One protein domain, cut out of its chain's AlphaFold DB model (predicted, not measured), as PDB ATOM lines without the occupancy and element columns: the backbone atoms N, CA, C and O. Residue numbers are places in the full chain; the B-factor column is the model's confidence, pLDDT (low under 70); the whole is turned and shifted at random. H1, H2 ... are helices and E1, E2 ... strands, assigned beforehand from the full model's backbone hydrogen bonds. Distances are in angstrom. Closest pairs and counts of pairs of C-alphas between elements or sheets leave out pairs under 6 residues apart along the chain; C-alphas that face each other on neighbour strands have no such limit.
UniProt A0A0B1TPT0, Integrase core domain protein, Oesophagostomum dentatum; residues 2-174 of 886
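This is residues 2 to 174 of the 886 residues of the protein "Integrase core domain protein" of Oesophagostomum dentatum (UniProt A0A0B1TPT0). What shape does the model have? Two helical lobes make the ends of an elongated body, H1 to H4 in one and H5 to H7 in the other, with a small, strongly twisted sheet of four strands in the middle. In the first lobe the hairpin of H1 and H2 meets H3 about perpendicular to H2, with H4 at one end of H3; in the second, H5, H6 and H7 fold back one on the next. What are its parts and size? The printed part has 173 residues with seven named helices and four named strands, in the order H1 H2 H3 H4 E1 E2 E3 H5 H6 H7 E4, the class is mixed, helices and strands, and the sheet's order is E1 E2 E3 E4, antiparallel throughout. The whole is loose, with a radius of gyration of the C-alphas of 21.9 A and spans of 62 by 34 by 26 A.

Where are the first four helices? H1 is residues 2 to 10, beginning at C-alpha 2 at (296.768, 156.356, 272.964), and H2 is residues 13 to 21. H3, residues 34 to 50, is the longest helix at 24.8 A, and H4 is residues 63 to 68. Where do the strands before the second lobe lie? E1 is residues 79 to 82, with C-alpha 79 at (267.674, 160.904, 259.044), E2 is residues 85 to 88 and E3 is residues 93 to 97, 12.3 A long. What follows them? H5 is residues 108 to 116, H6 is residues 130 to 141 and measures 16.7 A, and H7 is residues 152 to 165 and measures 20.0 A. E4, residues 169 to 173, is 13.1 A long and ends at C-alpha 173 at (273.164, 170.817, 250.966).

How do H1 to H4 stand? H1 and H2, a helical hairpin, touch at Leu 7 and Ala 15, the closest C-alphas at 5.0 A, and run opposite ways at a shallow tilt of 32 degrees, only just short of steep. H2 touches residues 40 to 47 of H3, about perpendicular at 85 degrees, with the C-alphas of Leu 14 and Ser 44 closest at 7.2 A. H4 touches residues 34 to 38 of H3 at a steep tilt of 47 degrees, the same way, the C-alphas of Glu 34 and Val 65 being closest at 5.8 A. How is the sheet joined? E1, E2 and E3 are a meander, each strand the antiparallel neighbour of the one before, with N 80 and O 87 at 2.9 A and N 95 and O 86 at 2.8 A within hydrogen-bond range. E4 is the antiparallel neighbour of E3, with N 94 and O 172 at 2.8 A. Which helices are on it? H1 to H7 are not on the sheet. How do H5 to H7 stand? H5 and H6 touch, opposite ways at a shallow tilt of 27 degrees, with the C-alphas of Val 112 and Met 136 closest at 6.5 A. H6 and H7 touch, opposite ways at a shallow tilt of 20 degrees, with the C-alphas of Ala 132 and Ile 161 closest at 6.6 A. In each of the seven helices every O i to N i+4 pair is within hydrogen-bond range.

How far does it reach? The two C-alphas farthest apart, those of Glu 10 and Phe 152, are 63.3 A apart. Is it continuous, and which links are long? The printed part has no cut. The links H2 to H3, H3 to H4 and H5 to H6 are long. Where is confidence low? The mean pLDDT of the printed part is 81.5, and residues 23, 83, 121 to 125, 167 and 174 are under 70.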
ATOM      1  N   TYR A   2     296.408 157.724 273.404       73.19
ATOM      2  CA  TYR A   2     296.768 156.356 272.964       73.19
ATOM      3  C   TYR A   2     296.346 156.037 271.515       73.19
ATOM      4  O   TYR A   2     297.213 155.809 270.678       73.19
ATOM      5  N   LEU A   3     295.050 156.153 271.184       76.50
ATOM      6  CA  LEU A   3     294.550 155.996 269.807       76.50
ATOM      7  C   LEU A   3     295.269 156.932 268.815       76.50
ATOM      8  O   LEU A   3     295.643 156.515 267.729       76.50
ATOM      9  N   THR A   4     295.514 158.184 269.212       78.81
ATOM     10  CA  THR A   4     296.216 159.189 268.397       78.81
ATOM     11  C   THR A   4     297.647 158.754 268.054       78.81
ATOM     12  O   THR A   4     298.069 158.853 266.908       78.81
ATOM     13  N   ALA A   5     298.391 158.251 269.042       78.12
ATOM     14  CA  ALA A   5     299.753 157.758 268.868       78.12
ATOM     15  C   ALA A   5     299.784 156.469 268.035       78.12
ATOM     16  O   ALA A   5     300.641 156.329 267.168       78.12
ATOM     17  N   PHE A   6     298.819 155.570 268.247       83.44
ATOM     18  CA  PHE A   6     298.671 154.351 267.460       83.44
ATOM     19  C   PHE A   6     298.400 154.645 265.975       83.44
ATOM     20  O   PHE A   6     299.129 154.148 265.120       83.44
ATOM     21  N   LEU A   7     297.420 155.499 265.659       82.19
ATOM     22  CA  LEU A   7     297.106 155.870 264.275       82.19
ATOM     23  C   LEU A   7     298.306 156.551 263.589       82.19
ATOM     24  O   LEU A   7     298.646 156.188 262.465       82.19
ATOM     25  N   ASN A   8     299.016 157.441 264.298       80.31
ATOM     26  CA  ASN A   8     300.274 158.025 263.819       80.31
ATOM     27  C   ASN A   8     301.356 156.959 263.549       80.31
ATOM     28  O   ASN A   8     302.116 157.095 262.596       80.31
ATOM     29  N   SER A   9     301.438 155.905 264.372       81.88
ATOM     30  CA  SER A   9     302.427 154.824 264.208       81.88
ATOM     31  C   SER A   9     302.083 153.823 263.100       81.88
ATOM     32  O   SER A   9     302.986 153.232 262.516       81.88
ATOM     33  N   GLU A  10     300.798 153.650 262.775       85.19
ATOM     34  CA  GLU A  10     300.355 152.840 261.634       85.19
ATOM     35  C   GLU A  10     300.630 153.547 260.298       85.19
ATOM     36  O   GLU A  10     300.835 152.880 259.286       85.19
ATOM     37  N   GLY A  11     300.618 154.888 260.270       75.12
ATOM     38  CA  GLY A  11     301.060 155.719 259.140       75.12
ATOM     39  C   GLY A  11     300.276 155.559 257.827       75.12
ATOM     40  O   GLY A  11     300.624 156.172 256.816       75.12
ATOM     41  N   THR A  12     299.229 154.729 257.803       85.81
ATOM     42  CA  THR A  12     298.440 154.470 256.595       85.81
ATOM     43  C   THR A  12     297.595 155.685 256.213       85.81
ATOM     44  O   THR A  12     297.165 156.464 257.063       85.81
ATOM     45  N   LYS A  13     297.268 155.817 254.918       83.56
ATOM     46  CA  LYS A  13     296.369 156.881 254.430       83.56
ATOM     47  C   LYS A  13     295.037 156.912 255.187       83.56
ATOM     48  O   LYS A  13     294.545 157.993 255.484       83.56
ATOM     49  N   LEU A  14     294.493 155.741 255.530       83.06
ATOM     50  CA  LEU A  14     293.254 155.624 256.297       83.06
ATOM     51  C   LEU A  14     293.447 155.997 257.775       83.06
ATOM     52  O   LEU A  14     292.568 156.632 258.343       83.06
ATOM     53  N   ALA A  15     294.583 155.663 258.397       84.00
ATOM     54  CA  ALA A  15     294.879 156.088 259.767       84.00
ATOM     55  C   ALA A  15     294.985 157.619 259.880       84.00
ATOM     56  O   ALA A  15     294.434 158.197 260.815       84.00
ATOM     57  N   ASN A  16     295.607 158.267 258.892       80.56
ATOM     58  CA  ASN A  16     295.701 159.727 258.812       80.56
ATOM     59  C   ASN A  16     294.331 160.363 258.510       80.56
ATOM     60  O   ASN A  16     293.917 161.277 259.213       80.56
ATOM     61  N   GLU A  17     293.560 159.815 257.562       81.06
ATOM     62  CA  GLU A  17     292.176 160.253 257.307       81.06
ATOM     63  C   GLU A  17     291.292 160.128 258.559       81.06
ATOM     64  O   GLU A  17     290.460 160.995 258.807       81.06
ATOM     65  N   ILE A  18     291.484 159.091 259.378       82.06
ATOM     66  CA  ILE A  18     290.785 158.927 260.659       82.06
ATOM     67  C   ILE A  18     291.269 159.953 261.690       82.06
ATOM     68  O   ILE A  18     290.442 160.465 262.435       82.06
ATOM     69  N   LEU A  19     292.565 160.275 261.751       80.06
ATOM     70  CA  LEU A  19     293.099 161.309 262.648       80.06
ATOM     71  C   LEU A  19     292.519 162.696 262.347       80.06
ATOM     72  O   LEU A  19     292.131 163.399 263.280       80.06
ATOM     73  N   ASP A  20     292.418 163.056 261.068       73.81
ATOM     74  CA  ASP A  20     291.906 164.356 260.622       73.81
ATOM     75  C   ASP A  20     290.377 164.480 260.779       73.81
ATOM     76  O   ASP A  20     289.848 165.584 260.933       73.81
ATOM     77  N   HIS A  21     289.653 163.352 260.768       74.44
ATOM     78  CA  HIS A  21     288.185 163.314 260.737       74.44
ATOM     79  C   HIS A  21     287.525 162.566 261.916       74.44
ATOM     80  O   HIS A  21     286.331 162.245 261.854       74.44
ATOM     81  N   ILE A  22     288.250 162.298 263.007       77.12
ATOM     82  CA  ILE A  22     287.672 161.796 264.265       77.12
ATOM     83  C   ILE A  22     287.232 162.953 265.170       77.12
ATOM     84  O   ILE A  22     288.022 163.807 265.569       77.12
ATOM     85  N   TYR A  23     285.958 162.952 265.556       69.75
ATOM     86  CA  TYR A  23     285.397 163.875 266.535       69.75
ATOM     87  C   TYR A  23     284.810 163.097 267.715       69.75
ATOM     88  O   TYR A  23     283.704 162.563 267.635       69.75
ATOM     89  N   VAL A  24     285.552 163.075 268.826       73.25
ATOM     90  CA  VAL A  24     285.207 162.390 270.087       73.25
ATOM     91  C   VAL A  24     284.982 160.882 269.892       73.25
ATOM     92  O   VAL A  24     285.931 160.110 269.996       73.25
ATOM     93  N   ASP A  25     283.747 160.473 269.620       72.75
ATOM     94  CA  ASP A  25     283.260 159.103 269.436       72.75
ATOM     95  C   ASP A  25     282.817 158.810 267.988       72.75
ATOM     96  O   ASP A  25     282.549 157.662 267.640       72.75
ATOM     97  N   ASN A  26     282.758 159.838 267.135       76.50
ATOM     98  CA  ASN A  26     282.347 159.758 265.737       76.50
ATOM     99  C   ASN A  26     283.569 159.812 264.804       76.50
ATOM    100  O   ASN A  26     284.466 160.631 264.998       76.50
ATOM    101  N   VAL A  27     283.582 158.984 263.757       80.88
ATOM    102  CA  VAL A  27     284.603 158.993 262.693       80.88
ATOM    103  C   VAL A  27     283.911 159.281 261.366       80.88
ATOM    104  O   VAL A  27     282.974 158.570 260.999       80.88
ATOM    105  N   PHE A  28     284.373 160.293 260.635       81.56
ATOM    106  CA  PHE A  28     283.880 160.587 259.289       81.56
ATOM    107  C   PHE A  28     284.892 160.085 258.254       81.56
ATOM    108  O   PHE A  28     286.062 160.433 258.309       81.56
ATOM    109  N   LEU A  29     284.445 159.253 257.313       81.31
ATOM    110  CA  LEU A  29     285.270 158.736 256.217       81.31
ATOM    111  C   LEU A  29     284.710 159.261 254.897       81.31
ATOM    112  O   LEU A  29     283.489 159.314 254.724       81.31
ATOM    113  N   MET A  30     285.584 159.666 253.976       79.12
ATOM    114  CA  MET A  30     285.180 160.319 252.730       79.12
ATOM    115  C   MET A  30     285.627 159.525 251.509       79.12
ATOM    116  O   MET A  30     286.759 159.058 251.416       79.12
ATOM    117  N   THR A  31     284.720 159.355 250.552       79.56
ATOM    118  CA  THR A  31     284.969 158.559 249.352       79.56
ATOM    119  C   THR A  31     284.020 158.937 248.221       79.56
ATOM    120  O   THR A  31     282.913 159.419 248.460       79.56
ATOM    121  N   ASN A  32     284.475 158.680 246.996       77.38
ATOM    122  CA  ASN A  32     283.736 158.879 245.754       77.38
ATOM    123  C   ASN A  32     283.344 157.538 245.089       77.38
ATOM    124  O   ASN A  32     282.858 157.548 243.963       77.38
ATOM    125  N   SER A  33     283.573 156.390 245.748       82.38
ATOM    126  CA  SER A  33     283.232 155.052 245.239       82.38
ATOM    127  C   SER A  33     282.567 154.191 246.315       82.38
ATOM    128  O   SER A  33     282.955 154.212 247.481       82.38
ATOM    129  N   GLU A  34     281.576 153.395 245.915       84.75
ATOM    130  CA  GLU A  34     280.873 152.458 246.802       84.75
ATOM    131  C   GLU A  34     281.775 151.292 247.250       84.75
ATOM    132  O   GLU A  34     281.634 150.781 248.360       84.75
ATOM    133  N   GLU A  35     282.745 150.915 246.417       85.94
ATOM    134  CA  GLU A  35     283.731 149.864 246.690       85.94
ATOM    135  C   GLU A  35     284.799 150.332 247.693       85.94
ATOM    136  O   GLU A  35     285.098 149.636 248.666       85.94
ATOM    137  N   ASP A  36     285.312 151.556 247.522       84.50
ATOM    138  CA  ASP A  36     286.215 152.191 248.491       84.50
ATOM    139  C   ASP A  36     285.485 152.480 249.815       84.50
ATOM    140  O   ASP A  36     286.064 152.289 250.880       84.50
ATOM    141  N   ALA A  37     284.186 152.811 249.788       85.88
ATOM    142  CA  ALA A  37     283.377 152.916 251.005       85.88
ATOM    143  C   ALA A  37     283.385 151.610 251.817       85.88
ATOM    144  O   ALA A  37     283.699 151.625 253.007       85.88
ATOM    145  N   LEU A  38     283.079 150.470 251.188       86.00
ATOM    146  CA  LEU A  38     283.082 149.167 251.864       86.00
ATOM    147  C   LEU A  38     284.495 148.756 252.310       86.00
ATOM    148  O   LEU A  38     284.666 148.247 253.420       86.00
ATOM    149  N   THR A  39     285.512 149.053 251.498       89.75
ATOM    150  CA  THR A  39     286.926 148.820 251.831       89.75
ATOM    151  C   THR A  39     287.343 149.610 253.075       89.75
ATOM    152  O   THR A  39     287.865 149.026 254.026       89.75
ATOM    153  N   LYS A  40     287.039 150.912 253.137       90.75
ATOM    154  CA  LYS A  40     287.321 151.770 254.298       90.75
ATOM    155  C   LYS A  40     286.535 151.363 255.544       90.75
ATOM    156  O   LYS A  40     287.081 151.434 256.643       90.75
ATOM    157  N   ILE A  41     285.291 150.897 255.412       88.31
ATOM    158  CA  ILE A  41     284.494 150.384 256.544       88.31
ATOM    159  C   ILE A  41     285.150 149.138 257.158       88.31
ATOM    160  O   ILE A  41     285.256 149.043 258.380       88.31
ATOM    161  N   ASN A  42     285.651 148.213 256.336       89.19
ATOM    162  CA  ASN A  42     286.344 147.020 256.828       89.19
ATOM    163  C   ASN A  42     287.727 147.360 257.411       89.19
ATOM    164  O   ASN A  42     288.004 147.036 258.565       89.19
ATOM    165  N   ALA A  43     288.558 148.097 256.671       90.25
ATOM    166  CA  ALA A  43     289.912 148.447 257.101       90.25
ATOM    167  C   ALA A  43     289.933 149.352 258.350       90.25
ATOM    168  O   ALA A  43     290.781 149.175 259.223       90.25
ATOM    169  N   SER A  44     288.976 150.278 258.504       91.56
ATOM    170  CA  SER A  44     288.856 151.079 259.735       91.56
ATOM    171  C   SER A  44     288.429 150.228 260.933       91.56
ATOM    172  O   SER A  44     288.929 150.433 262.037       91.56
ATOM    173  N   ARG A  45     287.569 149.218 260.739       90.38
ATOM    174  CA  ARG A  45     287.236 148.261 261.804       90.38
ATOM    175  C   ARG A  45     288.439 147.438 262.243       90.38
ATOM    176  O   ARG A  45     288.637 147.295 263.444       90.38
ATOM    177  N   GLU A  46     289.238 146.928 261.311       89.31
ATOM    178  CA  GLU A  46     290.469 146.190 261.627       89.31
ATOM    179  C   GLU A  46     291.481 147.075 262.369       89.31
ATOM    180  O   GLU A  46     292.028 146.669 263.395       89.31
ATOM    181  N   LEU A  47     291.658 148.317 261.911       88.88
ATOM    182  CA  LEU A  47     292.548 149.302 262.523       88.88
ATOM    183  C   LEU A  47     292.152 149.634 263.973       88.88
ATOM    184  O   LEU A  47     293.006 149.626 264.854       88.88
ATOM    185  N   PHE A  48     290.865 149.857 264.257       88.31
ATOM    186  CA  PHE A  48     290.392 150.043 265.637       88.31
ATOM    187  C   PHE A  48     290.452 148.738 266.457       88.31
ATOM    188  O   PHE A  48     290.760 148.777 267.650       88.31
ATOM    189  N   HIS A  49     290.236 147.572 265.836       88.94
ATOM    190  CA  HIS A  49     290.309 146.275 266.517       88.94
ATOM    191  C   HIS A  49     291.727 145.955 267.020       88.94
ATOM    192  O   HIS A  49     291.866 145.377 268.097       88.94
ATOM    193  N   LYS A  50     292.783 146.388 266.309       86.12
ATOM    194  CA  LYS A  50     294.185 146.291 266.773       86.12
ATOM    195  C   LYS A  50     294.417 146.938 268.150       86.12
ATOM    196  O   LYS A  50     295.245 146.448 268.908       86.12
ATOM    197  N   VAL A  51     293.669 147.993 268.490       86.19
ATOM    198  CA  VAL A  51     293.708 148.675 269.803       86.19
ATOM    199  C   VAL A  51     292.533 148.307 270.722       86.19
ATOM    200  O   VAL A  51     292.231 149.028 271.669       86.19
ATOM    201  N   GLY A  52     291.852 147.187 270.456       84.00
ATOM    202  CA  GLY A  52     290.746 146.690 271.283       84.00
ATOM    203  C   GLY A  52     289.453 147.509 271.189       84.00
ATOM    204  O   GLY A  52     288.554 147.333 272.010       84.00
ATOM    205  N   MET A  53     289.333 148.403 270.204       84.88
ATOM    206  CA  MET A  53     288.158 149.253 269.999       84.88
ATOM    207  C   MET A  53     287.254 148.689 268.891       84.88
ATOM    208  O   MET A  53     287.723 148.208 267.864       84.88
ATOM    209  N   ASN A  54     285.933 148.770 269.069       84.62
ATOM    210  CA  ASN A  54     284.955 148.248 268.106       84.62
ATOM    211  C   ASN A  54     284.182 149.389 267.424       84.62
ATOM    212  O   ASN A  54     283.134 149.811 267.914       84.62
ATOM    213  N   LEU A  55     284.698 149.872 266.290       85.69
ATOM    214  CA  LEU A  55     284.032 150.883 265.463       85.69
ATOM    215  C   LEU A  55     282.760 150.291 264.820       85.69
ATOM    216  O   LEU A  55     282.809 149.222 264.205       85.69
ATOM    217  N   ARG A  56     281.612 150.949 264.999       85.62
ATOM    218  CA  ARG A  56     280.276 150.426 264.655       85.62
ATOM    219  C   ARG A  56     279.310 151.555 264.268       85.62
ATOM    220  O   ARG A  56     279.718 152.703 264.170       85.62
ATOM    221  N   ASP A  57     278.034 151.210 264.087       85.62
ATOM    222  CA  ASP A  57     276.939 152.126 263.740       85.62
ATOM    223  C   ASP A  57     277.144 152.856 262.390       85.62
ATOM    224  O   ASP A  57     276.630 153.952 262.165       85.62
ATOM    225  N   PHE A  58     277.844 152.210 261.448       86.75
ATOM    226  CA  PHE A  58     278.139 152.747 260.115       86.75
ATOM    227  C   PHE A  58     276.865 153.008 259.300       86.75
ATOM    228  O   PHE A  58     276.028 152.114 259.141       86.75
ATOM    229  N   VAL A  59     276.755 154.206 258.721       83.44
ATOM    230  CA  VAL A  59     275.708 154.582 257.757       83.44
ATOM    231  C   VAL A  59     276.339 155.397 256.630       83.44
ATOM    232  O   VAL A  59     277.006 156.396 256.886       83.44
ATOM    233  N   ALA A  60     276.107 154.988 255.385       82.62
ATOM    234  CA  ALA A  60     276.560 155.703 254.192       82.62
ATOM    235  C   ALA A  60     275.476 156.650 253.641       82.62
ATOM    236  O   ALA A  60     274.301 156.556 254.011       82.62
ATOM    237  N   SER A  61     275.846 157.535 252.712       78.75
ATOM    238  CA  SER A  61     274.887 158.270 251.874       78.75
ATOM    239  C   SER A  61     274.240 157.368 250.815       78.75
ATOM    240  O   SER A  61     273.025 157.413 250.627       78.75
ATOM    241  N   SER A  62     275.029 156.491 250.184       81.06
ATOM    242  CA  SER A  62     274.543 155.492 249.224       81.06
ATOM    243  C   SER A  62     273.666 154.417 249.880       81.06
ATOM    244  O   SER A  62     274.043 153.789 250.874       81.06
ATOM    245  N   THR A  63     272.516 154.138 249.266       81.25
ATOM    246  CA  THR A  63     271.655 152.999 249.614       81.25
ATOM    247  C   THR A  63     272.354 151.657 249.366       81.25
ATOM    248  O   THR A  63     272.229 150.764 250.199       81.25
ATOM    249  N   ASN A  64     273.140 151.521 248.291       83.62
ATOM    250  CA  ASN A  64     273.848 150.280 247.951       83.62
ATOM    251  C   ASN A  64     274.880 149.925 249.026       83.62
ATOM    252  O   ASN A  64     274.851 148.826 249.576       83.62
ATOM    253  N   VAL A  65     275.742 150.880 249.399       84.44
ATOM    254  CA  VAL A  65     276.731 150.689 250.475       84.44
ATOM    255  C   VAL A  65     276.018 150.299 251.771       84.44
ATOM    256  O   VAL A  65     276.396 149.323 252.416       84.44
ATOM    257  N   ASN A  66     274.917 150.984 252.113       84.25
ATOM    258  CA  ASN A  66     274.101 150.629 253.275       84.25
ATOM    259  C   ASN A  66     273.515 149.208 253.215       84.25
ATOM    260  O   ASN A  66     273.309 148.628 254.276       84.25
ATOM    261  N   VAL A  67     273.239 148.634 252.038       85.25
ATOM    262  CA  VAL A  67     272.766 147.241 251.901       85.25
ATOM    263  C   VAL A  67     273.877 146.231 252.207       85.25
ATOM    264  O   VAL A  67     273.585 145.211 252.833       85.25
ATOM    265  N   TYR A  68     275.131 146.527 251.848       85.12
ATOM    266  CA  TYR A  68     276.270 145.619 252.038       85.12
ATOM    267  C   TYR A  68     276.925 145.677 253.433       85.12
ATOM    268  O   TYR A  68     277.547 144.697 253.840       85.12
ATOM    269  N   ILE A  69     276.763 146.759 254.210       85.56
ATOM    270  CA  ILE A  69     277.259 146.838 255.603       85.56
ATOM    271  C   ILE A  69     276.557 145.777 256.486       85.56
ATOM    272  O   ILE A  69     275.334 145.833 256.611       85.56
ATOM    273  N   PRO A  70     277.252 144.842 257.163       84.31
ATOM    274  CA  PRO A  70     276.605 143.811 257.985       84.31
ATOM    275  C   PRO A  70     275.693 144.342 259.112       84.31
ATOM    276  O   PRO A  70     276.039 145.291 259.817       84.31
ATOM    277  N   ASP A  71     274.538 143.694 259.325       82.56
ATOM    278  CA  ASP A  71     273.482 144.091 260.287       82.56
ATOM    279  C   ASP A  71     273.975 144.322 261.732       82.56
ATOM    280  O   ASP A  71     273.358 145.067 262.488       82.56
ATOM    281  N   ASN A  72     275.070 143.674 262.143       80.50
ATOM    282  CA  ASN A  72     275.658 143.798 263.480       80.50
ATOM    283  C   ASN A  72     276.565 145.032 263.658       80.50
ATOM    284  O   ASN A  72     276.990 145.302 264.780       80.50
ATOM    285  N   ILE A  73     276.878 145.753 262.576       82.44
ATOM    286  CA  ILE A  73     277.678 146.991 262.592       82.44
ATOM    287  C   ILE A  73     276.983 148.169 261.893       82.44
ATOM    288  O   ILE A  73     277.494 149.288 261.946       82.44
ATOM    289  N   ARG A  74     275.847 147.927 261.226       84.94
ATOM    290  CA  ARG A  74     275.074 148.925 260.481       84.94
ATOM    291  C   ARG A  74     274.283 149.822 261.429       84.94
ATOM    292  O   ARG A  74     273.470 149.341 262.216       84.94
ATOM    293  N   GLY A  75     274.481 151.130 261.314       81.88
ATOM    294  CA  GLY A  75     273.692 152.119 262.036       81.88
ATOM    295  C   GLY A  75     272.272 152.261 261.480       81.88
ATOM    296  O   GLY A  75     271.855 151.622 260.508       81.88
ATOM    297  N   LYS A  76     271.490 153.147 262.098       79.31
ATOM    298  CA  LYS A  76     270.108 153.411 261.686       79.31
ATOM    299  C   LYS A  76     270.063 154.220 260.379       79.31
ATOM    300  O   LYS A  76     270.124 155.446 260.414       79.31
ATOM    301  N   ILE A  77     269.868 153.534 259.250       70.50
ATOM    302  CA  ILE A  77     269.642 154.147 257.927       70.50
ATOM    303  C   ILE A  77     268.504 155.191 257.989       70.50
ATOM    304  O   ILE A  77     267.419 154.903 258.508       70.50
ATOM    305  N   GLY A  78     268.741 156.377 257.418       71.56
ATOM    306  CA  GLY A  78     267.782 157.481 257.302       71.56
ATOM    307  C   GLY A  78     268.281 158.771 257.961       71.56
ATOM    308  O   GLY A  78     269.480 158.960 258.140       71.56
ATOM    309  N   ASP A  79     267.351 159.659 258.330       70.62
ATOM    310  CA  ASP A  79     267.674 160.904 259.044       70.62
ATOM    311  C   ASP A  79     268.351 160.597 260.395       70.62
ATOM    312  O   ASP A  79     267.728 160.069 261.327       70.62
ATOM    313  N   THR A  80     269.631 160.957 260.483       74.31
ATOM    314  CA  THR A  80     270.503 160.807 261.653       74.31
ATOM    315  C   THR A  80     270.842 162.182 262.249       74.31
ATOM    316  O   THR A  80     270.248 163.199 261.870       74.31
ATOM    317  N   LYS A  81     271.779 162.239 263.199       74.38
ATOM    318  CA  LYS A  81     272.412 163.483 263.648       74.38
ATOM    319  C   LYS A  81     273.914 163.454 263.385       74.38
ATOM    320  O   LYS A  81     274.555 162.453 263.671       74.38
ATOM    321  N   ILE A  82     274.462 164.573 262.918       70.50
ATOM    322  CA  ILE A  82     275.905 164.825 262.824       70.50
ATOM    323  C   ILE A  82     276.202 166.081 263.642       70.50
ATOM    324  O   ILE A  82     275.560 167.113 263.450       70.50
ATOM    325  N   LEU A  83     277.133 165.968 264.597       69.88
ATOM    326  CA  LEU A  83     277.533 167.047 265.515       69.88
ATOM    327  C   LEU A  83     276.341 167.767 266.192       69.88
ATOM    328  O   LEU A  83     276.397 168.956 266.466       69.88
ATOM    329  N   GLY A  84     275.234 167.053 266.434       70.69
ATOM    330  CA  GLY A  84     274.000 167.579 267.037       70.69
ATOM    331  C   GLY A  84     272.909 168.029 266.052       70.69
ATOM    332  O   GLY A  84     271.723 167.931 266.395       70.69
ATOM    333  N   VAL A  85     273.273 168.434 264.829       75.06
ATOM    334  CA  VAL A  85     272.338 168.851 263.760       75.06
ATOM    335  C   VAL A  85     271.718 167.624 263.083       75.06
ATOM    336  O   VAL A  85     272.355 166.574 263.024       75.06
ATOM    337  N   GLN A  86     270.488 167.710 262.562       79.88
ATOM    338  CA  GLN A  86     269.924 166.604 261.774       79.88
ATOM    339  C   GLN A  86     270.595 166.518 260.395       79.88
ATOM    340  O   GLN A  86     270.859 167.541 259.765       79.88
ATOM    341  N   TYR A  87     270.825 165.299 259.909       79.69
ATOM    342  CA  TYR A  87     271.443 165.030 258.611       79.69
ATOM    343  C   TYR A  87     270.697 163.913 257.871       79.69
ATOM    344  O   TYR A  87     270.457 162.842 258.432       79.69
ATOM    345  N   SER A  88     270.341 164.165 256.613       77.31
ATOM    346  CA  SER A  88     269.723 163.192 255.713       77.31
ATOM    347  C   SER A  88     270.776 162.554 254.824       77.31
ATOM    348  O   SER A  88     271.176 163.132 253.815       77.31
ATOM    349  N   THR A  89     271.184 161.332 255.168       73.19
ATOM    350  CA  THR A  89     272.241 160.607 254.447       73.19
ATOM    351  C   THR A  89     271.925 160.440 252.956       73.19
ATOM    352  O   THR A  89     272.786 160.684 252.120       73.19
ATOM    353  N   HIS A  90     270.672 160.118 252.618       71.12
ATOM    354  CA  HIS A  90     270.202 159.902 251.242       71.12
ATOM    355  C   HIS A  90     270.233 161.170 250.362       71.12
ATOM    356  O   HIS A  90     270.281 161.066 249.139       71.12
ATOM    357  N   THR A  91     270.154 162.375 250.937       73.25
ATOM    358  CA  THR A  91     270.087 163.631 250.158       73.25
ATOM    359  C   THR A  91     271.316 164.524 250.325       73.25
ATOM    360  O   THR A  91     271.347 165.602 249.739       73.25
ATOM    361  N   ASP A  92     272.296 164.094 251.128       74.38
ATOM    362  CA  ASP A  92     273.448 164.879 251.602       74.38
ATOM    363  C   ASP A  92     273.066 166.304 252.064       74.38
ATOM    364  O   ASP A  92     273.721 167.308 251.763       74.38
ATOM    365  N   LYS A  93     271.938 166.400 252.786       77.94
ATOM    366  CA  LYS A  93     271.431 167.658 253.346       77.94
ATOM    367  C   LYS A  93     271.464 167.677 254.865       77.94
ATOM    368  O   LYS A  93     271.012 166.748 255.539       77.94
ATOM    369  N   ILE A  94     271.902 168.808 255.398       79.06
ATOM    370  CA  ILE A  94     271.728 169.213 256.788       79.06
ATOM    371  C   ILE A  94     270.311 169.784 256.946       79.06
ATOM    372  O   ILE A  94     269.851 170.568 256.117       79.06
ATOM    373  N   LYS A  95     269.612 169.391 258.014       79.31
ATOM    374  CA  LYS A  95     268.247 169.821 258.346       79.31
ATOM    375  C   LYS A  95     268.238 170.607 259.658       79.31
ATOM    376  O   LYS A  95     268.497 170.055 260.728       79.31
ATOM    377  N   LEU A  96     267.874 171.886 259.586       77.81
ATOM    378  CA  LEU A  96     267.614 172.740 260.746       77.81
ATOM    379  C   LEU A  96     266.100 172.840 260.960       77.81
ATOM    380  O   LEU A  96     265.414 173.606 260.285       77.81
ATOM    381  N   ARG A  97     265.572 172.040 261.893       78.19
ATOM    382  CA  ARG A  97     264.144 172.012 262.236       78.19
ATOM    383  C   ARG A  97     263.874 172.784 263.524       78.19
ATOM    384  O   ARG A  97     264.361 172.398 264.584       78.19
ATOM    385  N   ILE A  98     263.048 173.825 263.443       81.06
ATOM    386  CA  ILE A  98     262.687 174.663 264.593       81.06
ATOM    387  C   ILE A  98     261.365 174.172 265.200       81.06
ATOM    388  O   ILE A  98     260.384 173.926 264.494       81.06
ATOM    389  N   ILE A  99     261.345 173.997 266.526       82.25
ATOM    390  CA  ILE A  99     260.175 173.522 267.277       82.25
ATOM    391  C   ILE A  99     260.049 174.324 268.579       82.25
ATOM    392  O   ILE A  99     260.751 174.036 269.547       82.25
ATOM    393  N   LEU A 100     259.142 175.304 268.613       85.50
ATOM    394  CA  LEU A 100     258.852 176.125 269.792       85.50
ATOM    395  C   LEU A 100     257.405 175.833 270.247       85.50
ATOM    396  O   LEU A 100     256.448 176.322 269.651       85.50
ATOM    397  N   PRO A 101     257.184 174.959 271.245       83.38
ATOM    398  CA  PRO A 101     255.828 174.560 271.607       83.38
ATOM    399  C   PRO A 101     255.050 175.721 272.243       83.38
ATOM    400  O   PRO A 101     255.465 176.279 273.263       83.38
ATOM    401  N   ARG A 102     253.873 176.021 271.674       89.44
ATOM    402  CA  ARG A 102     252.849 176.851 272.328       89.44
ATOM    403  C   ARG A 102     252.451 176.245 273.674       89.44
ATOM    404  O   ARG A 102     252.403 175.021 273.807       89.44
ATOM    405  N   LYS A 103     252.155 177.098 274.655       88.31
ATOM    406  CA  LYS A 103     251.755 176.704 276.013       88.31
ATOM    407  C   LYS A 103     250.764 177.693 276.620       88.31
ATOM    408  O   LYS A 103     250.833 178.887 276.354       88.31
ATOM    409  N   GLU A 104     249.904 177.186 277.497       87.69
ATOM    410  CA  GLU A 104     248.978 177.982 278.319       87.69
ATOM    411  C   GLU A 104     249.697 178.719 279.461       87.69
ATOM    412  O   GLU A 104     249.276 179.793 279.874       87.69
ATOM    413  N   ARG A 105     250.804 178.153 279.956       90.19
ATOM    414  CA  ARG A 105     251.728 178.753 280.928       90.19
ATOM    415  C   ARG A 105     253.153 178.378 280.537       90.19
ATOM    416  O   ARG A 105     253.397 177.237 280.140       90.19
ATOM    417  N   ILE A 106     254.090 179.317 280.623       92.56
ATOM    418  CA  ILE A 106     255.507 179.041 280.373       92.56
ATOM    419  C   ILE A 106     256.375 179.818 281.358       92.56
ATOM    420  O   ILE A 106     256.245 181.034 281.510       92.56
ATOM    421  N   THR A 107     257.287 179.109 282.016       92.81
ATOM    422  CA  THR A 107     258.275 179.729 282.897       92.81
ATOM    423  C   THR A 107     259.435 180.328 282.107       92.81
ATOM    424  O   THR A 107     259.762 179.890 281.000       92.81
ATOM    425  N   LYS A 108     260.138 181.292 282.707       87.06
ATOM    426  CA  LYS A 108     261.364 181.875 282.132       87.06
ATOM    427  C   LYS A 108     262.406 180.811 281.751       87.06
ATOM    428  O   LYS A 108     263.027 180.916 280.694       87.06
ATOM    429  N   ARG A 109     262.562 179.750 282.555       89.44
ATOM    430  CA  ARG A 109     263.415 178.586 282.245       89.44
ATOM    431  C   ARG A 109     262.967 177.864 280.973       89.44
ATOM    432  O   ARG A 109     263.806 177.504 280.152       89.44
ATOM    433  N   GLU A 110     261.669 177.633 280.803       89.75
ATOM    434  CA  GLU A 110     261.130 176.887 279.662       89.75
ATOM    435  C   GLU A 110     261.154 177.680 278.359       89.75
ATOM    436  O   GLU A 110     261.424 177.081 277.318       89.75
ATOM    437  N   LEU A 111     260.935 178.998 278.403       88.62
ATOM    438  CA  LEU A 111     261.081 179.879 277.241       88.62
ATOM    439  C   LEU A 111     262.537 179.867 276.752       88.62
ATOM    440  O   LEU A 111     262.809 179.522 275.601       88.62
ATOM    441  N   VAL A 112     263.489 180.116 277.660       87.88
ATOM    442  CA  VAL A 112     264.930 180.081 277.354       87.88
ATOM    443  C   VAL A 112     265.357 178.698 276.847       87.88
ATOM    444  O   VAL A 112     266.060 178.608 275.841       87.88
ATOM    445  N   SER A 113     264.899 177.616 277.488       89.44
ATOM    446  CA  SER A 113     265.204 176.238 277.076       89.44
ATOM    447  C   SER A 113     264.634 175.894 275.699       89.44
ATOM    448  O   SER A 113     265.309 175.237 274.911       89.44
ATOM    449  N   SER A 114     263.412 176.332 275.384       86.56
ATOM    450  CA  SER A 114     262.778 176.073 274.083       86.56
ATOM    451  C   SER A 114     263.542 176.744 272.941       86.56
ATOM    452  O   SER A 114     263.775 176.112 271.916       86.56
ATOM    453  N   ILE A 115     264.020 177.976 273.148       85.12
ATOM    454  CA  ILE A 115     264.826 178.707 272.158       85.12
ATOM    455  C   ILE A 115     266.198 178.048 271.957       85.12
ATOM    456  O   ILE A 115     266.630 177.868 270.822       85.12
ATOM    457  N   HIS A 116     266.877 177.641 273.035       82.88
ATOM    458  CA  HIS A 116     268.216 177.035 272.943       82.88
ATOM    459  C   HIS A 116     268.211 175.584 272.434       82.88
ATOM    460  O   HIS A 116     269.244 175.096 271.984       82.88
ATOM    461  N   LYS A 117     267.054 174.909 272.425       83.38
ATOM    462  CA  LYS A 117     266.874 173.607 271.757       83.38
ATOM    463  C   LYS A 117     266.944 173.691 270.227       83.38
ATOM    464  O   LYS A 117     267.146 172.659 269.586       83.38
ATOM    465  N   ALA A 118     266.812 174.881 269.636       76.12
ATOM    466  CA  ALA A 118     267.090 175.107 268.221       76.12
ATOM    467  C   ALA A 118     268.613 175.176 267.990       76.12
ATOM    468  O   ALA A 118     269.213 176.250 267.952       76.12
ATOM    469  N   TYR A 119     269.239 174.001 267.891       73.75
ATOM    470  CA  TYR A 119     270.684 173.854 267.717       73.75
ATOM    471  C   TYR A 119     271.122 174.238 266.293       73.75
ATOM    472  O   TYR A 119     270.925 173.484 265.341       73.75
ATOM    473  N   ASP A 120     271.718 175.423 266.174       70.50
ATOM    474  CA  ASP A 120     272.190 176.036 264.931       70.50
ATOM    475  C   ASP A 120     273.619 176.584 265.138       70.50
ATOM    476  O   ASP A 120     273.787 177.728 265.568       70.50
ATOM    477  N   PRO A 121     274.666 175.770 264.894       64.12
ATOM    478  CA  PRO A 121     276.055 176.164 265.139       64.12
ATOM    479  C   PRO A 121     276.623 177.119 264.075       64.12
ATOM    480  O   PRO A 121     277.696 177.680 264.287       64.12
ATOM    481  N   LEU A 122     275.927 177.308 262.946       63.72
ATOM    482  CA  LEU A 122     276.358 178.162 261.831       63.72
ATOM    483  C   LEU A 122     275.580 179.489 261.746       63.72
ATOM    484  O   LEU A 122     275.960 180.368 260.978       63.72
ATOM    485  N   GLY A 123     274.513 179.660 262.532       67.38
ATOM    486  CA  GLY A 123     273.680 180.868 262.537       67.38
ATOM    487  C   GLY A 123     272.686 180.958 261.372       67.38
ATOM    488  O   GLY A 123     272.121 182.025 261.136       67.38
ATOM    489  N   LEU A 124     272.455 179.865 260.640       67.94
ATOM    490  CA  LEU A 124     271.627 179.840 259.426       67.94
ATOM    491  C   LEU A 124     270.121 179.933 259.727       67.94
ATOM    492  O   LEU A 124     269.348 180.400 258.895       67.94
ATOM    493  N   ALA A 125     269.700 179.536 260.929       67.38
ATOM    494  CA  ALA A 125     268.342 179.707 261.442       67.38
ATOM    495  C   ALA A 125     268.177 181.001 262.266       67.38
ATOM    496  O   ALA A 125     267.091 181.268 262.783       67.38
ATOM    497  N   LEU A 126     269.226 181.826 262.401       71.81
ATOM    498  CA  LEU A 126     269.192 183.044 263.215       71.81
ATOM    499  C   LEU A 126     268.072 184.035 262.837       71.81
ATOM    500  O   LEU A 126     267.471 184.550 263.781       71.81
ATOM    501  N   PRO A 127     267.725 184.280 261.551       72.75
ATOM    502  CA  PRO A 127     266.611 185.166 261.201       72.75
ATOM    503  C   PRO A 127     265.271 184.677 261.765       72.75
ATOM    504  O   PRO A 127     264.547 185.445 262.389       72.75
ATOM    505  N   LEU A 128     264.991 183.374 261.648       73.44
ATOM    506  CA  LEU A 128     263.773 182.732 262.165       73.44
ATOM    507  C   LEU A 128     263.722 182.688 263.700       73.44
ATOM    508  O   LEU A 128     262.657 182.543 264.287       73.44
ATOM    509  N   LEU A 129     264.874 182.786 264.368       78.00
ATOM    510  CA  LEU A 129     264.979 182.801 265.829       78.00
ATOM    511  C   LEU A 129     265.128 184.218 266.405       78.00
ATOM    512  O   LEU A 129     265.266 184.349 267.624       78.00
ATOM    513  N   LEU A 130     265.140 185.267 265.574       80.25
ATOM    514  CA  LEU A 130     265.440 186.632 266.010       80.25
ATOM    515  C   LEU A 130     264.387 187.155 266.990       80.25
ATOM    516  O   LEU A 130     264.738 187.559 268.096       80.25
ATOM    517  N   GLU A 131     263.106 187.080 266.630       80.50
ATOM    518  CA  GLU A 131     262.013 187.557 267.485       80.50
ATOM    519  C   GLU A 131     261.915 186.765 268.788       80.50
ATOM    520  O   GLU A 131     261.795 187.348 269.863       80.50
ATOM    521  N   ALA A 132     262.091 185.442 268.726       81.94
ATOM    522  CA  ALA A 132     262.143 184.599 269.917       81.94
ATOM    523  C   ALA A 132     263.294 185.015 270.859       81.94
ATOM    524  O   ALA A 132     263.126 185.043 272.080       81.94
ATOM    525  N   LYS A 133     264.457 185.388 270.307       84.12
ATOM    526  CA  LYS A 133     265.621 185.879 271.069       84.12
ATOM    527  C   LYS A 133     265.428 187.309 271.600       84.12
ATOM    528  O   LYS A 133     265.929 187.605 272.684       84.12
ATOM    529  N   LEU A 134     264.681 188.169 270.904       76.88
ATOM    530  CA  LEU A 134     264.269 189.489 271.405       76.88
ATOM    531  C   LEU A 134     263.268 189.351 272.562       76.88
ATOM    532  O   LEU A 134     263.506 189.886 273.640       76.88
ATOM    533  N   LEU A 135     262.237 188.520 272.402       82.94
ATOM    534  CA  LEU A 135     261.301 188.183 273.475       82.94
ATOM    535  C   LEU A 135     262.022 187.584 274.695       82.94
ATOM    536  O   LEU A 135     261.715 187.930 275.834       82.94
ATOM    537  N   MET A 136     263.025 186.727 274.476       88.69
ATOM    538  CA  MET A 136     263.878 186.228 275.556       88.69
ATOM    539  C   MET A 136     264.643 187.347 276.269       88.69
ATOM    540  O   MET A 136     264.701 187.318 277.497       88.69
ATOM    541  N   ARG A 137     265.247 188.302 275.544       87.56
ATOM    542  CA  ARG A 137     265.921 189.465 276.152       87.56
ATOM    543  C   ARG A 137     264.957 190.180 277.099       87.56
ATOM    544  O   ARG A 137     265.309 190.416 278.251       87.56
ATOM    545  N   ASP A 138     263.740 190.440 276.640       80.44
ATOM    546  CA  ASP A 138     262.754 191.221 277.389       80.44
ATOM    547  C   ASP A 138     262.262 190.455 278.627       80.44
ATOM    548  O   ASP A 138     262.370 190.950 279.748       80.44
ATOM    549  N   VAL A 139     261.900 189.177 278.472       78.44
ATOM    550  CA  VAL A 139     261.567 188.258 279.581       78.44
ATOM    551  C   VAL A 139     262.721 188.080 280.584       78.44
ATOM    552  O   VAL A 139     262.503 187.853 281.784       78.44
ATOM    553  N   VAL A 140     263.975 188.180 280.135       80.69
ATOM    554  CA  VAL A 140     265.143 188.162 281.023       80.69
ATOM    555  C   VAL A 140     265.233 189.453 281.841       80.69
ATOM    556  O   VAL A 140     265.422 189.350 283.058       80.69
ATOM    557  N   LEU A 141     265.023 190.616 281.214       79.44
ATOM    558  CA  LEU A 141     265.082 191.947 281.836       79.44
ATOM    559  C   LEU A 141     263.997 192.193 282.899       79.44
ATOM    560  O   LEU A 141     264.267 192.905 283.861       79.44
ATOM    561  N   LEU A 142     262.837 191.529 282.818       74.19
ATOM    562  CA  LEU A 142     261.774 191.574 283.847       74.19
ATOM    563  C   LEU A 142     262.208 191.140 285.264       74.19
ATOM    564  O   LEU A 142     261.411 191.193 286.197       74.19
ATOM    565  N   ASN A 143     263.423 190.604 285.426       78.31
ATOM    566  CA  ASN A 143     263.986 190.105 286.687       78.31
ATOM    567  C   ASN A 143     263.135 189.040 287.428       78.31
ATOM    568  O   ASN A 143     263.403 188.694 288.577       78.31
ATOM    569  N   ILE A 144     262.136 188.450 286.761       80.19
ATOM    570  CA  ILE A 144     261.376 187.312 287.292       80.19
ATOM    571  C   ILE A 144     262.287 186.089 287.485       80.19
ATOM    572  O   ILE A 144     263.244 185.878 286.727       80.19
ATOM    573  N   GLY A 145     261.976 185.279 288.500       76.50
ATOM    574  CA  GLY A 145     262.709 184.054 288.823       76.50
ATOM    575  C   GLY A 145     262.520 182.950 287.777       76.50
ATOM    576  O   GLY A 145     261.479 182.857 287.133       76.50
ATOM    577  N   TRP A 146     263.521 182.080 287.631       82.00
ATOM    578  CA  TRP A 146     263.584 181.061 286.571       82.00
ATOM    579  C   TRP A 146     262.369 180.129 286.479       82.00
ATOM    580  O   TRP A 146     261.975 179.766 285.374       82.00
ATOM    581  N   ASN A 147     261.777 179.758 287.617       89.62
ATOM    582  CA  ASN A 147     260.628 178.849 287.688       89.62
ATOM    583  C   ASN A 147     259.281 179.595 287.805       89.62
ATOM    584  O   ASN A 147     258.265 178.963 288.067       89.62
ATOM    585  N   ARG A 148     259.264 180.928 287.659       84.19
ATOM    586  CA  ARG A 148     258.032 181.726 287.624       84.19
ATOM    587  C   ARG A 148     257.548 181.841 286.179       84.19
ATOM    588  O   ARG A 148     258.371 181.964 285.265       84.19
ATOM    589  N   ASP A 149     256.232 181.813 285.998       91.31
ATOM    590  CA  ASP A 149     255.590 182.120 284.719       91.31
ATOM    591  C   ASP A 149     255.958 183.529 284.239       91.31
ATOM    592  O   ASP A 149     256.139 184.450 285.043       91.31
ATOM    593  N   ILE A 150     256.064 183.692 282.922       91.19
ATOM    594  CA  ILE A 150     256.197 185.009 282.291       91.19
ATOM    595  C   ILE A 150     254.837 185.740 282.299       91.19
ATOM    596  O   ILE A 150     253.802 185.070 282.262       91.19
ATOM    597  N   PRO A 151     254.794 187.088 282.342       91.44
ATOM    598  CA  PRO A 151     253.532 187.824 282.270       91.44
ATOM    599  C   PRO A 151     252.750 187.541 280.980       91.44
ATOM    600  O   PRO A 151     253.322 187.188 279.947       91.44
ATOM    601  N   PHE A 152     251.428 187.717 281.046       90.12
ATOM    602  CA  PHE A 152     250.487 187.329 279.989       90.12
ATOM    603  C   PHE A 152     250.764 187.991 278.624       90.12
ATOM    604  O   PHE A 152     250.575 187.363 277.582       90.12
ATOM    605  N   GLU A 153     251.273 189.223 278.618       88.62
ATOM    606  CA  GLU A 153     251.710 189.924 277.403       88.62
ATOM    607  C   GLU A 153     252.811 189.134 276.661       88.62
ATOM    608  O   GLU A 153     252.634 188.748 275.506       88.62
ATOM    609  N   TYR A 154     253.883 188.753 277.361       89.88
ATOM    610  CA  TYR A 154     255.010 187.998 276.815       89.88
ATOM    611  C   TYR A 154     254.647 186.541 276.498       89.88
ATOM    612  O   TYR A 154     255.211 185.954 275.576       89.88
ATOM    613  N   LEU A 155     253.685 185.954 277.220       92.00
ATOM    614  CA  LEU A 155     253.074 184.661 276.885       92.00
ATOM    615  C   LEU A 155     252.297 184.726 275.560       92.00
ATOM    616  O   LEU A 155     252.338 183.779 274.772       92.00
ATOM    617  N   THR A 156     251.619 185.842 275.295       90.25
ATOM    618  CA  THR A 156     250.905 186.073 274.034       90.25
ATOM    619  C   THR A 156     251.904 186.223 272.885       90.25
ATOM    620  O   THR A 156     251.811 185.491 271.901       90.25
ATOM    621  N   THR A 157     252.942 187.055 273.047       89.50
ATOM    622  CA  THR A 157     254.041 187.172 272.071       89.50
ATOM    623  C   THR A 157     254.735 185.827 271.824       89.50
ATOM    624  O   THR A 157     254.974 185.466 270.673       89.50
ATOM    625  N   TRP A 158     254.997 185.038 272.878       93.62
ATOM    626  CA  TRP A 158     255.562 183.689 272.760       93.62
ATOM    627  C   TRP A 158     254.692 182.794 271.881       93.62
ATOM    628  O   TRP A 158     255.195 182.167 270.950       93.62
ATOM    629  N   ASN A 159     253.388 182.739 272.154       92.94
ATOM    630  CA  ASN A 159     252.479 181.856 271.434       92.94
ATOM    631  C   ASN A 159     252.270 182.267 269.964       92.94
ATOM    632  O   ASN A 159     252.085 181.373 269.134       92.94
ATOM    633  N   ASN A 160     252.381 183.558 269.632       90.31
ATOM    634  CA  ASN A 160     252.360 184.057 268.251       90.31
ATOM    635  C   ASN A 160     253.618 183.618 267.482       90.31
ATOM    636  O   ASN A 160     253.503 182.863 266.516       90.31
ATOM    637  N   ILE A 161     254.812 183.944 267.997       86.38
ATOM    638  CA  ILE A 161     256.120 183.508 267.459       86.38
ATOM    639  C   ILE A 161     256.153 181.980 267.279       86.38
ATOM    640  O   ILE A 161     256.584 181.452 266.251       86.38
ATOM    641  N   CYS A 162     255.630 181.238 268.257       88.00
ATOM    642  CA  CYS A 162     255.512 179.786 268.173       88.00
ATOM    643  C   CYS A 162     254.577 179.311 267.056       88.00
ATOM    644  O   CYS A 162     254.816 178.230 266.526       88.00
ATOM    645  N   SER A 163     253.519 180.051 266.709       84.88
ATOM    646  CA  SER A 163     252.608 179.680 265.618       84.88
ATOM    647  C   SER A 163     253.159 179.963 264.221       84.88
ATOM    648  O   SER A 163     252.795 179.250 263.290       84.88
ATOM    649  N   GLU A 164     254.064 180.933 264.085       81.56
ATOM    650  CA  GLU A 164     254.672 181.309 262.802       81.56
ATOM    651  C   GLU A 164     255.898 180.450 262.455       81.56
ATOM    652  O   GLU A 164     256.095 180.066 261.304       81.56
ATOM    653  N   ILE A 165     256.722 180.109 263.453       78.62
ATOM    654  CA  ILE A 165     258.043 179.491 263.232       78.62
ATOM    655  C   ILE A 165     258.056 177.966 263.485       78.62
ATOM    656  O   ILE A 165     258.943 177.258 262.998       78.62
ATOM    657  N   THR A 166     257.094 177.410 264.231       78.56
ATOM    658  CA  THR A 166     257.136 175.988 264.627       78.56
ATOM    659  C   THR A 166     256.736 175.042 263.509       78.56
ATOM    660  O   THR A 166     255.603 175.036 263.040       78.56
ATOM    661  N   GLY A 167     257.658 174.141 263.170       68.56
ATOM    662  CA  GLY A 167     257.504 173.196 262.067       68.56
ATOM    663  C   GLY A 167     258.368 173.557 260.863       68.56
ATOM    664  O   GLY A 167     258.674 172.661 260.075       68.56
ATOM    665  N   THR A 168     258.837 174.806 260.776       75.62
ATOM    666  CA  THR A 168     259.787 175.259 259.757       75.62
ATOM    667  C   THR A 168     261.060 174.416 259.799       75.62
ATOM    668  O   THR A 168     261.656 174.179 260.855       75.62
ATOM    669  N   CYS A 169     261.454 173.928 258.625       77.00
ATOM    670  CA  CYS A 169     262.598 173.050 258.429       77.00
ATOM    671  C   CYS A 169     263.420 173.579 257.256       77.00
ATOM    672  O   CYS A 169     262.985 173.497 256.110       77.00
ATOM    673  N   VAL A 170     264.599 174.123 257.546       74.62
ATOM    674  CA  VAL A 170     265.541 174.587 256.524       74.62
ATOM    675  C   VAL A 170     266.424 173.408 256.124       74.62
ATOM    676  O   VAL A 170     267.087 172.819 256.980       74.62
ATOM    677  N   GLU A 171     266.425 173.045 254.841       79.69
ATOM    678  CA  GLU A 171     267.336 172.036 254.293       79.69
ATOM    679  C   GLU A 171     268.487 172.709 253.535       79.69
ATOM    680  O   GLU A 171     268.247 173.462 252.592       79.69
ATOM    681  N   ILE A 172     269.729 172.407 253.911       75.19
ATOM    682  CA  ILE A 172     270.951 172.964 253.313       75.19
ATOM    683  C   ILE A 172     271.798 171.806 252.759       75.19
ATOM    684  O   ILE A 172     272.069 170.872 253.516       75.19
ATOM    685  N   PRO A 173     272.221 171.813 251.480       72.06
ATOM    686  CA  PRO A 173     273.164 170.817 250.966       72.06
ATOM    687  C   PRO A 173     274.528 170.970 251.653       72.06
ATOM    688  O   PRO A 173     274.969 172.088 251.920       72.06
ATOM    689  N   ARG A 174     275.205 169.858 251.953       68.56
ATOM    690  CA  ARG A 174     276.527 169.888 252.591       68.56
ATOM    691  C   ARG A 174     277.610 170.295 251.582       68.56
ATOM    692  O   ARG A 174     277.728 169.697 250.517       68.56
TER     693      ARG A 174